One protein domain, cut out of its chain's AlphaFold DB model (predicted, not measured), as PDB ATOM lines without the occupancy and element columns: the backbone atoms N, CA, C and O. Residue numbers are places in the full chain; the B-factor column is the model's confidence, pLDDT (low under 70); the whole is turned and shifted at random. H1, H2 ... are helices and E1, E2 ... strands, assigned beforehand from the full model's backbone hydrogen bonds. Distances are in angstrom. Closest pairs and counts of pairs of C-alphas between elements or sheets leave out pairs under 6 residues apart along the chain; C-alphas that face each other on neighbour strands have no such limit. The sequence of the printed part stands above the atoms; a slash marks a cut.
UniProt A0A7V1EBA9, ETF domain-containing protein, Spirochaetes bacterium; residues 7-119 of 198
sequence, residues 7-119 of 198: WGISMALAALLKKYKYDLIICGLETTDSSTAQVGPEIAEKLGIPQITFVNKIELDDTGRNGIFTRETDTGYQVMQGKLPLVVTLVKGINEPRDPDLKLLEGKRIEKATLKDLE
ATOM      1  N   TRP A   7      11.934  89.764   1.100       88.25
ATOM      2  CA  TRP A   7      12.505  90.605   0.041       88.25
ATOM      3  C   TRP A   7      11.502  90.917  -1.071       88.25
ATOM      4  O   TRP A   7      11.319  92.075  -1.445       88.25
ATOM      5  N   GLY A   8      10.829  89.890  -1.600       91.06
ATOM      6  CA  GLY A   8       9.821  90.076  -2.644       91.06
ATOM      7  C   GLY A   8       8.602  90.850  -2.135       91.06
ATOM      8  O   GLY A   8       8.057  91.685  -2.853       91.06
ATOM      9  N   ILE A   9       8.206  90.627  -0.876       92.44
ATOM     10  CA  ILE A   9       7.127  91.378  -0.218       92.44
ATOM     11  C   ILE A   9       7.513  92.851  -0.076       92.44
ATOM     12  O   ILE A   9       6.751  93.722  -0.493       92.44
ATOM     13  N   SER A  10       8.682  93.147   0.493       94.69
ATOM     14  CA  SER A  10       9.150  94.517   0.695       94.69
ATOM     15  C   SER A  10       9.380  95.228  -0.639       94.69
ATOM     16  O   SER A  10       9.071  96.411  -0.745       94.69
ATOM     17  N   MET A  11       9.823  94.515  -1.685       94.94
ATOM     18  CA  MET A  11       9.940  95.044  -3.048       94.94
ATOM     19  C   MET A  11       8.586  95.462  -3.623       94.94
ATOM     20  O   MET A  11       8.428  96.607  -4.049       94.94
ATOM     21  N   ALA A  12       7.592  94.571  -3.580       95.06
ATOM     22  CA  ALA A  12       6.246  94.871  -4.057       95.06
ATOM     23  C   ALA A  12       5.600  96.024  -3.271       95.06
ATOM     24  O   ALA A  12       5.027  96.939  -3.866       95.06
ATOM     25  N   LEU A  13       5.724  96.017  -1.939       95.94
ATOM     26  CA  LEU A  13       5.189  97.074  -1.080       95.94
ATOM     27  C   LEU A  13       5.879  98.416  -1.330       95.94
ATOM     28  O   LEU A  13       5.195  99.427  -1.454       95.94
ATOM     29  N   ALA A  14       7.208  98.449  -1.461       96.56
ATOM     30  CA  ALA A  14       7.936  99.677  -1.766       96.56
ATOM     31  C   ALA A  14       7.561 100.234  -3.150       96.56
ATOM     32  O   ALA A  14       7.348 101.439  -3.284       96.56
ATOM     33  N   ALA A  15       7.428  99.378  -4.170       96.69
ATOM     34  CA  ALA A  15       6.985  99.790  -5.503       96.69
ATOM     35  C   ALA A  15       5.563 100.374  -5.486       96.69
ATOM     36  O   ALA A  15       5.301 101.391  -6.128       96.69
ATOM     37  N   LEU A  16       4.658  99.781  -4.701       96.38
ATOM     38  CA  LEU A  16       3.317 100.324  -4.494       96.38
ATOM     39  C   LEU A  16       3.367 101.675  -3.771       96.38
ATOM     40  O   LEU A  16       2.757 102.635  -4.233       96.38
ATOM     41  N   LEU A  17       4.117 101.771  -2.670       96.75
ATOM     42  CA  LEU A  17       4.217 102.984  -1.857       96.75
ATOM     43  C   LEU A  17       4.760 104.174  -2.651       96.75
ATOM     44  O   LEU A  17       4.260 105.279  -2.467       96.75
ATOM     45  N   LYS A  18       5.691 103.967  -3.594       95.88
ATOM     46  CA  LYS A  18       6.208 105.023  -4.495       95.88
ATOM     47  C   LYS A  18       5.121 105.747  -5.303       95.88
ATOM     48  O   LYS A  18       5.361 106.855  -5.774       95.88
ATOM     49  N   LYS A  19       3.935 105.155  -5.455       94.81
ATOM     50  CA  LYS A  19       2.792 105.763  -6.156       94.81
ATOM     51  C   LYS A  19       1.953 106.696  -5.285       94.81
ATOM     52  O   LYS A  19       1.114 107.424  -5.811       94.81
ATOM     53  N   TYR A  20       2.158 106.672  -3.973       94.00
ATOM     54  CA  TYR A  20       1.402 107.464  -3.012       94.00
ATOM     55  C   TYR A  20       2.298 108.526  -2.378       94.00
ATOM     56  O   TYR A  20       3.509 108.359  -2.248       94.00
ATOM     57  N   LYS A  21       1.688 109.632  -1.949       94.81
ATOM     58  CA  LYS A  21       2.344 110.572  -1.039       94.81
ATOM     59  C   LYS A  21       2.185 110.046   0.382       94.81
ATOM     60  O   LYS A  21       1.071 109.703   0.775       94.81
ATOM     61  N   TYR A  22       3.279 109.987   1.124       95.56
ATOM     62  CA  TYR A  22       3.295 109.521   2.503       95.56
ATOM     63  C   TYR A  22       4.259 110.365   3.333       95.56
ATOM     64  O   TYR A  22       5.318 110.769   2.855       95.56
ATOM     65  N   ASP A  23       3.891 110.570   4.593       95.56
ATOM     66  CA  ASP A  23       4.745 111.193   5.605       95.56
ATOM     67  C   ASP A  23       5.198 110.152   6.639       95.56
ATOM     68  O   ASP A  23       6.341 110.146   7.078       95.56
ATOM     69  N   LEU A  24       4.332 109.204   6.997       96.25
ATOM     70  CA  LEU A  24       4.654 108.140   7.943       96.25
ATOM     71  C   LEU A  24       4.158 106.800   7.409       96.25
ATOM     72  O   LEU A  24       2.974 106.637   7.117       96.25
ATOM     73  N   ILE A  25       5.065 105.833   7.311       97.69
ATOM     74  CA  ILE A  25       4.737 104.444   6.991       97.69
ATOM     75  C   ILE A  25       4.797 103.646   8.285       97.69
ATOM     76  O   ILE A  25       5.830 103.605   8.951       97.69
ATOM     77  N   ILE A  26       3.685 103.008   8.638       97.31
ATOM     78  CA  ILE A  26       3.561 102.214   9.858       97.31
ATOM     79  C   ILE A  26       3.542 100.732   9.491       97.31
ATOM     80  O   ILE A  26       2.698 100.281   8.717       97.31
ATOM     81  N   CYS A  27       4.446  99.968  10.092       97.69
ATOM     82  CA  CYS A  27       4.500  98.515  10.003       97.69
ATOM     83  C   CYS A  27       4.341  97.892  11.396       97.69
ATOM     84  O   CYS A  27       4.685  98.503  12.406       97.69
ATOM     85  N   GLY A  28       3.860  96.650  11.468       96.19
ATOM     86  CA  GLY A  28       4.066  95.837  12.671       96.19
ATOM     87  C   GLY A  28       5.543  95.460  12.815       96.19
ATOM     88  O   GLY A  28       6.262  95.430  11.816       96.19
ATOM     89  N   LEU A  29       5.996  95.180  14.042       95.25
ATOM     90  CA  LEU A  29       7.355  94.689  14.296       95.25
ATOM     91  C   LEU A  29       7.629  93.393  13.533       95.25
ATOM     92  O   LEU A  29       8.599  93.303  12.794       95.25
ATOM     93  N   GLU A  30       6.761  92.403  13.704       93.81
ATOM     94  CA  GLU A  30       6.892  91.094  13.083       93.81
ATOM     95  C   GLU A  30       5.520  90.475  12.816       93.81
ATOM     96  O   GLU A  30       4.497  90.918  13.344       93.81
ATOM     97  N   THR A  31       5.504  89.436  11.987       92.31
ATOM     98  CA  THR A  31       4.319  88.614  11.752       92.31
ATOM     99  C   THR A  31       4.376  87.362  12.622       92.31
ATOM    100  O   THR A  31       5.453  86.855  12.918       92.31
ATOM    101  N   THR A  32       3.223  86.840  13.032       91.06
ATOM    102  CA  THR A  32       3.140  85.674  13.931       91.06
ATOM    103  C   THR A  32       3.437  84.337  13.255       91.06
ATOM    104  O   THR A  32       3.584  83.326  13.935       91.06
ATOM    105  N   ASP A  33       3.477  84.310  11.928       89.25
ATOM    106  CA  ASP A  33       3.740  83.114  11.135       89.25
ATOM    107  C   ASP A  33       5.239  82.917  10.859       89.25
ATOM    108  O   ASP A  33       5.751  81.809  11.003       89.25
ATOM    109  N   SER A  34       5.936  83.987  10.471       86.81
ATOM    110  CA  SER A  34       7.328  83.946  10.014       86.81
ATOM    111  C   SER A  34       8.311  84.638  10.965       86.81
ATOM    112  O   SER A  34       9.495  84.320  10.900       86.81
ATOM    113  N   SER A  35       7.856  85.568  11.817       89.31
ATOM    114  CA  SER A  35       8.646  86.231  12.875       89.31
ATOM    115  C   SER A  35      10.040  86.726  12.451       89.31
ATOM    116  O   SER A  35      11.023  86.539  13.162       89.31
ATOM    117  N   THR A  36      10.166  87.325  11.257       91.44
ATOM    118  CA  THR A  36      11.482  87.767  10.748       91.44
ATOM    119  C   THR A  36      11.847  89.203  11.112       91.44
ATOM    120  O   THR A  36      13.017  89.560  11.050       91.44
ATOM    121  N   ALA A  37      10.856  90.042  11.420       94.12
ATOM    122  CA  ALA A  37      11.001  91.482  11.666       94.12
ATOM    123  C   ALA A  37      11.730  92.299  10.566       94.12
ATOM    124  O   ALA A  37      12.226  93.396  10.816       94.12
ATOM    125  N   GLN A  38      11.793  91.786   9.331       94.56
ATOM    126  CA  GLN A  38      12.628  92.350   8.255       94.56
ATOM    127  C   GLN A  38      11.886  93.263   7.268       94.56
ATOM    128  O   GLN A  38      12.480  94.188   6.721       94.56
ATOM    129  N   VAL A  39      10.583  93.050   7.054       95.62
ATOM    130  CA  VAL A  39       9.839  93.728   5.972       95.62
ATOM    131  C   VAL A  39       9.813  95.250   6.142       95.62
ATOM    132  O   VAL A  39      10.034  95.969   5.173       95.62
ATOM    133  N   GLY A  40       9.570  95.754   7.357       96.81
ATOM    134  CA  GLY A  40       9.566  97.198   7.633       96.81
ATOM    135  C   GLY A  40      10.912  97.864   7.315       96.81
ATOM    136  O   GLY A  40      10.945  98.787   6.497       96.81
ATOM    137  N   PRO A  41      12.029  97.376   7.890       97.38
ATOM    138  CA  PRO A  41      13.364  97.872   7.567       97.38
ATOM    139  C   PRO A  41      13.726  97.813   6.083       97.38
ATOM    140  O   PRO A  41      14.318  98.752   5.554       97.38
ATOM    141  N   GLU A  42      13.340  96.748   5.385       96.62
ATOM    142  CA  GLU A  42      13.599  96.623   3.950       96.62
ATOM    143  C   GLU A  42      12.796  97.611   3.109       96.62
ATOM    144  O   GLU A  42      13.307  98.117   2.111       96.62
ATOM    145  N   ILE A  43      11.552  97.911   3.495       97.81
ATOM    146  CA  ILE A  43      10.767  98.963   2.841       97.81
ATOM    147  C   ILE A  43      11.490 100.306   2.983       97.81
ATOM    148  O   ILE A  43      11.621 101.022   1.992       97.81
ATOM    149  N   ALA A  44      11.996 100.631   4.178       97.94
ATOM    150  CA  ALA A  44      12.727 101.875   4.419       97.94
ATOM    151  C   ALA A  44      13.964 101.998   3.519       97.94
ATOM    152  O   ALA A  44      14.140 103.017   2.850       97.94
ATOM    153  N   GLU A  45      14.753 100.925   3.432       97.44
ATOM    154  CA  GLU A  45      15.938 100.852   2.573       97.44
ATOM    155  C   GLU A  45      15.580 101.041   1.090       97.44
ATOM    156  O   GLU A  45      16.161 101.871   0.397       97.44
ATOM    157  N   LYS A  46      14.559 100.331   0.592       95.88
ATOM    158  CA  LYS A  46      14.127 100.405  -0.819       95.88
ATOM    159  C   LYS A  46      13.528 101.758  -1.211       95.88
ATOM    160  O   LYS A  46      13.520 102.110  -2.397       95.88
ATOM    161  N   LEU A  47      12.973 102.480  -0.241       97.62
ATOM    162  CA  LEU A  47      12.462 103.838  -0.414       97.62
ATOM    163  C   LEU A  47      13.542 104.905  -0.186       97.62
ATOM    164  O   LEU A  47      13.342 106.045  -0.597       97.62
ATOM    165  N   GLY A  48      14.677 104.550   0.425       97.56
ATOM    166  CA  GLY A  48      15.759 105.479   0.745       97.56
ATOM    167  C   GLY A  48      15.388 106.492   1.832       97.56
ATOM    168  O   GLY A  48      15.832 107.639   1.774       97.56
ATOM    169  N   ILE A  49      14.548 106.101   2.796       97.69
ATOM    170  CA  ILE A  49      14.059 106.975   3.876       97.69
ATOM    171  C   ILE A  49      14.447 106.424   5.256       97.69
ATOM    172  O   ILE A  49      14.627 105.215   5.408       97.69
ATOM    173  N   PRO A  50      14.587 107.287   6.281       97.56
ATOM    174  CA  PRO A  50      14.953 106.841   7.619       97.56
ATOM    175  C   PRO A  50      13.894 105.923   8.242       97.56
ATOM    176  O   PRO A  50      12.717 105.932   7.867       97.56
ATOM    177  N   GLN A  51      14.318 105.160   9.250       97.81
ATOM    178  CA  GLN A  51      13.445 104.268  10.006       97.81
ATOM    179  C   GLN A  51      13.683 104.326  11.516       97.81
ATOM    180  O   GLN A  51      14.803 104.570  11.965       97.81
ATOM    181  N   ILE A  52      12.636 104.037  12.295       97.81
ATOM    182  CA  ILE A  52      12.728 103.781  13.738       97.81
ATOM    183  C   ILE A  52      11.963 102.495  14.059       97.81
ATOM    184  O   ILE A  52      10.751 102.398  13.878       97.81
ATOM    185  N   THR A  53      12.685 101.487  14.537       97.69
ATOM    186  CA  THR A  53      12.129 100.165  14.849       97.69
ATOM    187  C   THR A  53      11.765 100.025  16.328       97.69
ATOM    188  O   THR A  53      12.303 100.761  17.152       97.69
ATOM    189  N   PHE A  54      10.947  99.025  16.677       97.56
ATOM    190  CA  PHE A  54      10.504  98.732  18.053       97.56
ATOM    191  C   PHE A  54       9.798  99.907  18.754       97.56
ATOM    192  O   PHE A  54       9.965 100.115  19.951       97.56
ATOM    193  N   VAL A  55       9.022 100.702  18.020       98.12
ATOM    194  CA  VAL A  55       8.349 101.892  18.552       98.12
ATOM    195  C   VAL A  55       7.143 101.496  19.401       98.12
ATOM    196  O   VAL A  55       6.275 100.755  18.937       98.12
ATOM    197  N   ASN A  56       7.066 102.034  20.617       97.00
ATOM    198  CA  ASN A  56       5.957 101.828  21.550       97.00
ATOM    199  C   ASN A  56       5.187 103.111  21.898       97.00
ATOM    200  O   ASN A  56       4.143 103.035  22.536       97.00
ATOM    201  N   LYS A  57       5.671 104.283  21.468       97.12
ATOM    202  CA  LYS A  57       4.969 105.566  21.591       97.12
ATOM    203  C   LYS A  57       5.358 106.491  20.441       97.12
ATOM    204  O   LYS A  57       6.531 106.555  20.075       97.12
ATOM    205  N   ILE A  58       4.378 107.213  19.900       97.00
ATOM    206  CA  ILE A  58       4.560 108.204  18.832       97.00
ATOM    207  C   ILE A  58       3.898 109.510  19.255       97.00
ATOM    208  O   ILE A  58       2.721 109.521  19.608       97.00
ATOM    209  N   GLU A  59       4.645 110.605  19.179       96.38
ATOM    210  CA  GLU A  59       4.171 111.964  19.433       96.38
ATOM    211  C   GLU A  59       4.607 112.845  18.261       96.38
ATOM    212  O   GLU A  59       5.800 113.040  18.048       96.38
ATOM    213  N   LEU A  60       3.662 113.340  17.462       95.56
ATOM    214  CA  LEU A  60       3.956 114.212  16.319       95.56
ATOM    215  C   LEU A  60       3.855 115.683  16.731       95.56
ATOM    216  O   LEU A  60       3.049 116.025  17.595       95.56
ATOM    217  N   ASP A  61       4.662 116.543  16.110       92.88
ATOM    218  CA  ASP A  61       4.528 117.991  16.278       92.88
ATOM    219  C   ASP A  61       3.279 118.542  15.564       92.88
ATOM    220  O   ASP A  61       2.728 117.911  14.659       92.88
ATOM    221  N   ASP A  62       2.854 119.755  15.933       91.38
ATOM    222  CA  ASP A  62       1.677 120.419  15.344       91.38
ATOM    223  C   ASP A  62       1.805 120.637  13.828       91.38
ATOM    224  O   ASP A  62       0.811 120.809  13.121       91.38
ATOM    225  N   THR A  63       3.037 120.654  13.310       89.94
ATOM    226  CA  THR A  63       3.305 120.843  11.880       89.94
ATOM    227  C   THR A  63       3.218 119.544  11.081       89.94
ATOM    228  O   THR A  63       3.211 119.598   9.850       89.94
ATOM    229  N   GLY A  64       3.188 118.393  11.758       86.56
ATOM    230  CA  GLY A  64       3.283 117.069  11.158       86.56
ATOM    231  C   GLY A  64       4.610 116.814  10.440       86.56
ATOM    232  O   GLY A  64       4.649 115.987   9.539       86.56
ATOM    233  N   ARG A  65       5.693 117.535  10.767       92.31
ATOM    234  CA  ARG A  65       6.993 117.395  10.074       92.31
ATOM    235  C   ARG A  65       8.018 116.624  10.882       92.31
ATOM    236  O   ARG A  65       8.907 116.008  10.295       92.31
ATOM    237  N   ASN A  66       7.910 116.672  12.204       95.88
ATOM    238  CA  ASN A  66       8.776 115.938  13.111       95.88
ATOM    239  C   ASN A  66       7.941 115.160  14.125       95.88
ATOM    240  O   ASN A  66       6.786 115.486  14.399       95.88
ATOM    241  N   GLY A  67       8.560 114.138  14.701       96.06
ATOM    242  CA  GLY A  67       7.983 113.364  15.783       96.06
ATOM    243  C   GLY A  67       9.024 112.949  16.809       96.06
ATOM    244  O   GLY A  67      10.220 112.860  16.516       96.06
ATOM    245  N   ILE A  68       8.539 112.697  18.016       97.50
ATOM    246  CA  ILE A  68       9.239 112.022  19.096       97.50
ATOM    247  C   ILE A  68       8.725 110.584  19.133       97.50
ATOM    248  O   ILE A  68       7.521 110.327  19.161       97.50
ATOM    249  N   PHE A  69       9.658 109.644  19.112       97.81
ATOM    250  CA  PHE A  69       9.398 108.217  19.053       97.81
ATOM    251  C   PHE A  69      10.098 107.554  20.227       97.81
ATOM    252  O   PHE A  69      11.319 107.652  20.361       97.81
ATOM    253  N   THR A  70       9.341 106.857  21.064       97.94
ATOM    254  CA  THR A  70       9.922 106.006  22.105       97.94
ATOM    255  C   THR A  70      10.009 104.594  21.558       97.94
ATOM    256  O   THR A  70       9.004 104.044  21.102       97.94
ATOM    257  N   ARG A  71      11.210 104.014  21.574       96.88
ATOM    258  CA  ARG A  71      11.446 102.628  21.173       96.88
ATOM    259  C   ARG A  71      11.926 101.769  22.326       96.88
ATOM    260  O   ARG A  71      12.611 102.250  23.229       96.88
ATOM    261  N   GLU A  72      11.612 100.490  22.240       96.81
ATOM    262  CA  GLU A  72      12.089  99.467  23.158       96.81
ATOM    263  C   GLU A  72      13.490  98.992  22.762       96.81
ATOM    264  O   GLU A  72      13.882  98.977  21.587       96.81
ATOM    265  N   THR A  73      14.255  98.636  23.785       95.69
ATOM    266  CA  THR A  73      15.591  98.047  23.726       95.69
ATOM    267  C   THR A  73      15.689  96.978  24.807       95.69
ATOM    268  O   THR A  73      14.911  96.990  25.762       95.69
ATOM    269  N   ASP A  74      16.691  96.110  24.722       93.88
ATOM    270  CA  ASP A  74      16.891  95.031  25.699       93.88
ATOM    271  C   ASP A  74      17.050  95.537  27.145       93.88
ATOM    272  O   ASP A  74      16.781  94.812  28.101       93.88
ATOM    273  N   THR A  75      17.480  96.790  27.317       94.69
ATOM    274  CA  THR A  75      17.767  97.402  28.621       94.69
ATOM    275  C   THR A  75      16.757  98.474  29.037       94.69
ATOM    276  O   THR A  75      16.972  99.143  30.046       94.69
ATOM    277  N   GLY A  76      15.677  98.688  28.277       95.19
ATOM    278  CA  GLY A  76      14.679  99.724  28.562       95.19
ATOM    279  C   GLY A  76      14.238 100.485  27.315       95.19
ATOM    280  O   GLY A  76      13.979  99.881  26.277       95.19
ATOM    281  N   TYR A  77      14.169 101.816  27.398       96.88
ATOM    282  CA  TYR A  77      13.608 102.656  26.336       96.88
ATOM    283  C   TYR A  77      14.595 103.704  25.824       96.88
ATOM    284  O   TYR A  77      15.389 104.256  26.585       96.88
ATOM    285  N   GLN A  78      14.492 104.020  24.536       97.50
ATOM    286  CA  GLN A  78      15.190 105.135  23.903       97.50
ATOM    287  C   GLN A  78      14.180 106.103  23.299       97.50
ATOM    288  O   GLN A  78      13.275 105.691  22.576       97.50
ATOM    289  N   VAL A  79      14.361 107.391  23.576       97.62
ATOM    290  CA  VAL A  79      13.570 108.467  22.975       97.62
ATOM    291  C   VAL A  79      14.358 109.040  21.805       97.62
ATOM    292  O   VAL A  79      15.499 109.470  21.966       97.62
ATOM    293  N   MET A  80      13.754 109.027  20.622       96.62
ATOM    294  CA  MET A  80      14.366 109.463  19.373       96.62
ATOM    295  C   MET A  80      13.525 110.561  18.733       96.62
ATOM    296  O   MET A  80      12.300 110.487  18.723       96.62
ATOM    297  N   GLN A  81      14.184 111.561  18.155       96.31
ATOM    298  CA  GLN A  81      13.529 112.552  17.310       96.31
ATOM    299  C   GLN A  81      13.741 112.178  15.842       96.31
ATOM    300  O   GLN A  81      14.862 111.877  15.433       96.31
ATOM    301  N   GLY A  82      12.669 112.201  15.054       95.12
ATOM    302  CA  GLY A  82      12.700 111.891  13.628       95.12
ATOM    303  C   GLY A  82      11.981 112.955  12.810       95.12
ATOM    304  O   GLY A  82      10.970 113.503  13.248       95.12
ATOM    305  N   LYS A  83      12.495 113.229  11.611       96.19
ATOM    306  CA  LYS A  83      11.836 114.064  10.605       96.19
ATOM    307  C   LYS A  83      11.129 113.167   9.588       96.19
ATOM    308  O   LYS A  83      11.691 112.149   9.194       96.19
ATOM    309  N   LEU A  84       9.933 113.558   9.156       95.75
ATOM    310  CA  LEU A  84       9.181 112.855   8.116       95.75
ATOM    311  C   LEU A  84       9.707 113.230   6.705       95.75
ATOM    312  O   LEU A  84      10.125 114.377   6.499       95.75
ATOM    313  N   PRO A  85       9.714 112.297   5.728       96.88
ATOM    314  CA  PRO A  85       9.098 110.973   5.781       96.88
ATOM    315  C   PRO A  85       9.905 109.915   6.548       96.88
ATOM    316  O   PRO A  85      11.134 109.905   6.490       96.88
ATOM    317  N   LEU A  86       9.208 109.011   7.243       97.25
ATOM    318  CA  LEU A  86       9.814 107.983   8.100       97.25
ATOM    319  C   LEU A  86       9.052 106.649   8.013       97.25
ATOM    320  O   LEU A  86       7.823 106.638   7.923       97.25
ATOM    321  N   VAL A  87       9.766 105.523   8.107       98.31
ATOM    322  CA  VAL A  87       9.167 104.205   8.391       98.31
ATOM    323  C   VAL A  87       9.274 103.888   9.880       98.31
ATOM    324  O   VAL A  87      10.341 104.018  10.475       98.31
ATOM    325  N   VAL A  88       8.194 103.413  10.493       98.06
ATOM    326  CA  VAL A  88       8.208 102.934  11.881       98.06
ATOM    327  C   VAL A  88       7.681 101.515  11.991       98.06
ATOM    328  O   VAL A  88       6.700 101.160  11.338       98.06
ATOM    329  N   THR A  89       8.306 100.703  12.845       98.19
ATOM    330  CA  THR A  89       7.779  99.376  13.199       98.19
ATOM    331  C   THR A  89       7.280  99.384  14.634       98.19
ATOM    332  O   THR A  89       8.049  99.716  15.539       98.19
ATOM    333  N   LEU A  90       6.031  98.988  14.853       97.69
ATOM    334  CA  LEU A  90       5.380  99.073  16.157       97.69
ATOM    335  C   LEU A  90       5.500  97.768  16.938       97.69
ATOM    336  O   LEU A  90       5.256  96.690  16.389       97.69
ATOM    337  N   VAL A  91       5.806  97.869  18.231       96.69
ATOM    338  CA  VAL A  91       5.631  96.742  19.153       96.69
ATOM    339  C   VAL A  91       4.152  96.534  19.477       96.69
ATOM    340  O   VAL A  91       3.319  97.439  19.362       96.69
ATOM    341  N   LYS A  92       3.816  95.323  19.924       92.69
ATOM    342  CA  LYS A  92       2.494  95.042  20.479       92.69
ATOM    343  C   LYS A  92       2.278  95.895  21.735       92.69
ATOM    344  O   LYS A  92       3.151  95.951  22.589       92.69
ATOM    345  N   GLY A  93       1.096  96.495  21.865       87.94
ATOM    346  CA  GLY A  93       0.723  97.255  23.065       87.94
ATOM    347  C   GLY A  93       1.040  98.750  23.014       87.94
ATOM    348  O   GLY A  93       0.854  99.426  24.017       87.94
ATOM    349  N   ILE A  94       1.451  99.287  21.859       94.62
ATOM    350  CA  ILE A  94       1.504 100.746  21.641       94.62
ATOM    351  C   ILE A  94       0.149 101.425  21.896       94.62
ATOM    352  O   ILE A  94       0.088 102.563  22.357       94.62
ATOM    353  N   ASN A  95      -0.947 100.738  21.575       93.94
ATOM    354  CA  ASN A  95      -2.305 101.178  21.843       93.94
ATOM    355  C   ASN A  95      -3.241  99.978  22.027       93.94
ATOM    356  O   ASN A  95      -2.879  98.837  21.739       93.94
ATOM    357  N   GLU A  96      -4.464 100.270  22.464       94.56
ATOM    358  CA  GLU A  96      -5.594  99.346  22.403       94.56
ATOM    359  C   GLU A  96      -6.367  99.599  21.096       94.56
ATOM    360  O   GLU A  96      -6.928 100.690  20.921       94.56
ATOM    361  N   PRO A  97      -6.375  98.651  20.134       93.50
ATOM    362  CA  PRO A  97      -7.131  98.804  18.900       93.50
ATOM    363  C   PRO A  97      -8.628  98.926  19.183       93.50
ATOM    364  O   PRO A  97      -9.202  98.138  19.928       93.50
ATOM    365  N   ARG A  98      -9.276  99.901  18.546       93.94
ATOM    366  CA  ARG A  98     -10.731 100.065  18.636       93.94
ATOM    367  C   ARG A  98     -11.476  98.888  18.003       93.94
ATOM    368  O   ARG A  98     -10.999  98.297  17.031       93.94
ATOM    369  N   ASP A  99     -12.710  98.675  18.448       93.62
ATOM    370  CA  ASP A  99     -13.621  97.741  17.796       93.62
ATOM    371  C   ASP A  99     -13.953  98.169  16.350       93.62
ATOM    372  O   ASP A  99     -14.027  99.372  16.033       93.62
ATOM    373  N   PRO A 100     -14.142  97.199  15.436       91.50
ATOM    374  CA  PRO A 100     -14.532  97.484  14.064       91.50
ATOM    375  C   PRO A 100     -15.997  97.942  13.992       91.50
ATOM    376  O   PRO A 100     -16.880  97.343  14.596       91.50
ATOM    377  N   ASP A 101     -16.265  98.965  13.177       92.56
ATOM    378  CA  ASP A 101     -17.625  99.392  12.832       92.56
ATOM    379  C   ASP A 101     -17.891  99.045  11.364       92.56
ATOM    380  O   ASP A 101     -17.265  99.601  10.455       92.56
ATOM    381  N   LEU A 102     -18.806  98.099  11.137       89.06
ATOM    382  CA  LEU A 102     -19.132  97.576   9.811       89.06
ATOM    383  C   LEU A 102     -19.782  98.627   8.905       89.06
ATOM    384  O   LEU A 102     -19.596  98.568   7.691       89.06
ATOM    385  N   LYS A 103     -20.468  99.631   9.468       90.12
ATOM    386  CA  LYS A 103     -21.079 100.709   8.675       90.12
ATOM    387  C   LYS A 103     -20.025 101.541   7.952       90.12
ATOM    388  O   LYS A 103     -20.245 101.991   6.834       90.12
ATOM    389  N   LEU A 104     -18.836 101.686   8.546       87.56
ATOM    390  CA  LEU A 104     -17.709 102.388   7.925       87.56
ATOM    391  C   LEU A 104     -17.107 101.633   6.729       87.56
ATOM    392  O   LEU A 104     -16.214 102.175   6.071       87.56
ATOM    393  N   LEU A 105     -17.525 100.390   6.474       86.50
ATOM    394  CA  LEU A 105     -17.046  99.558   5.368       86.50
ATOM    395  C   LEU A 105     -18.017  99.531   4.180       86.50
ATOM    396  O   LEU A 105     -17.622  99.110   3.092       86.50
ATOM    397  N   GLU A 106     -19.255  99.996   4.352       89.31
ATOM    398  CA  GLU A 106     -20.254  99.995   3.285       89.31
ATOM    399  C   GLU A 106     -19.791 100.836   2.085       89.31
ATOM    400  O   GLU A 106     -19.316 101.963   2.216       89.31
ATOM    401  N   GLY A 107     -19.882 100.254   0.885       87.75
ATOM    402  CA  GLY A 107     -19.494 100.909  -0.368       87.75
ATOM    403  C   GLY A 107     -17.985 101.016  -0.624       87.75
ATOM    404  O   GLY A 107     -17.595 101.402  -1.729       87.75
ATOM    405  N   LYS A 108     -17.122 100.638   0.330       90.06
ATOM    406  CA  LYS A 108     -15.668 100.639   0.119       90.06
ATOM    407  C   LYS A 108     -15.248  99.484  -0.783       90.06
ATOM    408  O   LYS A 108     -15.669  98.343  -0.609       90.06
ATOM    409  N   ARG A 109     -14.382  99.785  -1.753       90.56
ATOM    410  CA  ARG A 109     -13.788  98.799  -2.662       90.56
ATOM    411  C   ARG A 109     -12.304  98.661  -2.370       90.56
ATOM    412  O   ARG A 109     -11.636  99.643  -2.068       90.56
ATOM    413  N   ILE A 110     -11.809  97.434  -2.479       92.56
ATOM    414  CA  ILE A 110     -10.382  97.140  -2.373       92.56
ATOM    415  C   ILE A 110      -9.759  97.387  -3.743       92.56
ATOM    416  O   ILE A 110     -10.138  96.743  -4.726       92.56
ATOM    417  N   GLU A 111      -8.813  98.318  -3.797       92.12
ATOM    418  CA  GLU A 111      -7.977  98.524  -4.972       92.12
ATOM    419  C   GLU A 111      -7.046  97.323  -5.157       92.12
ATOM    420  O   GLU A 111      -6.483  96.791  -4.199       92.12
ATOM    421  N   LYS A 112      -6.908  96.870  -6.403       94.00
ATOM    422  CA  LYS A 112      -6.026  95.763  -6.766       94.00
ATOM    423  C   LYS A 112      -4.920  96.308  -7.651       94.00
ATOM    424  O   LYS A 112      -5.209  96.993  -8.626       94.00
ATOM    425  N   ALA A 113      -3.686  95.961  -7.321       93.44
ATOM    426  CA  ALA A 113      -2.522  96.230  -8.147       93.44
ATOM    427  C   ALA A 113      -1.929  94.903  -8.626       93.44
ATOM    428  O   ALA A 113      -1.865  93.927  -7.875       93.44
ATOM    429  N   THR A 114      -1.507  94.871  -9.882       95.25
ATOM    430  CA  THR A 114      -0.769  93.767 -10.500       95.25
ATOM    431  C   THR A 114       0.719  94.104 -10.587       95.25
ATOM    432  O   THR A 114       1.105  95.266 -10.476       95.25
ATOM    433  N   LEU A 115       1.572  93.103 -10.834       93.75
ATOM    434  CA  LEU A 115       3.012  93.337 -11.029       93.75
ATOM    435  C   LEU A 115       3.287  94.307 -12.180       93.75
ATOM    436  O   LEU A 115       4.131  95.187 -12.053       93.75
ATOM    437  N   LYS A 116       2.494  94.218 -13.255       94.25
ATOM    438  CA  LYS A 116       2.582  95.137 -14.389       94.25
ATOM    439  C   LYS A 116       2.287  96.575 -13.981       94.25
ATOM    440  O   LYS A 116       2.979  97.477 -14.436       94.25
ATOM    441  N   ASP A 117       1.296  96.788 -13.115       94.69
ATOM    442  CA  ASP A 117       1.010  98.129 -12.609       94.69
ATOM    443  C   ASP A 117       2.211  98.669 -11.831       94.69
ATOM    444  O   ASP A 117       2.488  99.859 -11.894       94.69
ATOM    445  N   LEU A 118       2.918  97.815 -11.091       94.75
ATOM    446  CA  LEU A 118       4.068  98.181 -10.261       94.75
ATOM    447  C   LEU A 118       5.400  98.238 -11.021       94.75
ATOM    448  O   LEU A 118       6.415  98.502 -10.385       94.75
ATOM    449  N   GLU A 119       5.396  97.995 -12.335       94.94
ATOM    450  CA  GLU A 119       6.613  97.878 -13.154       94.94
ATOM    451  C   GLU A 119       7.587  96.808 -12.621       94.94
ATOM    452  O   GLU A 119       8.801  96.942 -12.727       94.94
TER     453      GLU A 119
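This is residues 7 to 119 of the 198 residues of the protein "ETF domain-containing protein" of Spirochaetes bacterium (UniProt A0A7V1EBA9). A strongly twisted sheet of five strands has H2 packed on one face at its E1, E5 and E2 end, with H1 outside H2, while the hairpin E3 and E4 reaches away at the other end. After E5 a long arm swings out through H3 and back towards H1; its residues 96 to 112 stick out. The 113 printed residues hold three named helices and five named strands, in the order H1 E1 H2 E2 E3 E4 E5 H3. The sheet, E1 E5 E2 E3 E4, is mixed, and the class is mixed, helices and strands. The whole is only just compact, close to loose, with a radius of gyration of the C-alphas of 15.7 A and spans of 44 by 36 by 36 A.

H1, residues 7 to 17, begins at C-alpha (12.505, 90.605, 0.041) and is 15.0 A long. E1 is 24 to 28, H2 39 to 47, 12.2 A. E2, 51 to 60, bends by 122 degrees at residue 54. E3, 66 to 73, measures 21.9 A, and E4, 76 to 83, 23.2 A. E5 is 86 to 90; H3, 102 to 105, ends at C-alpha (-17.046, 99.558, 5.368).

H1 touches H2 at a steep tilt of 55 degrees, the same way; their closest C-alphas, Ser 10 and Ile 43, are 5.2 A apart. H1 is not on the sheet. E1 and E5 are parallel, with N 27 and O 88 at 2.8 A. H2 is on the sheet, over E5 at a height of 8.6 A, along the strands; its closest C-alphas to E5 are Ala 44 and Val 87, 5.8 A. E1, H2 and E2 form a split strand-helix-strand unit, two strands running the same way with E5 between them, its crossover right-handed. E5 and E2 are parallel, with N 52 and O 87 at 2.9 A. E2, E3 and E4 form a meander, each strand the antiparallel neighbour of the one before: N 59 and O 68 are 2.9 A apart in the hairpin E2 and E3, N 69 and O 80 2.8 A in the hairpin E3 and E4. In H1 and H2 every O i to N i+4 pair is within hydrogen-bond range; H3 is too short for one.

The two farthest C-alphas, of Thr 75 and Gly 107, are 47.3 A apart. The printed part has no cut. The link E5 to H3 is long, and residues 106 to 119 hold no named element. Mean pLDDT of the printed part is 94.7, and no printed residue is under 70.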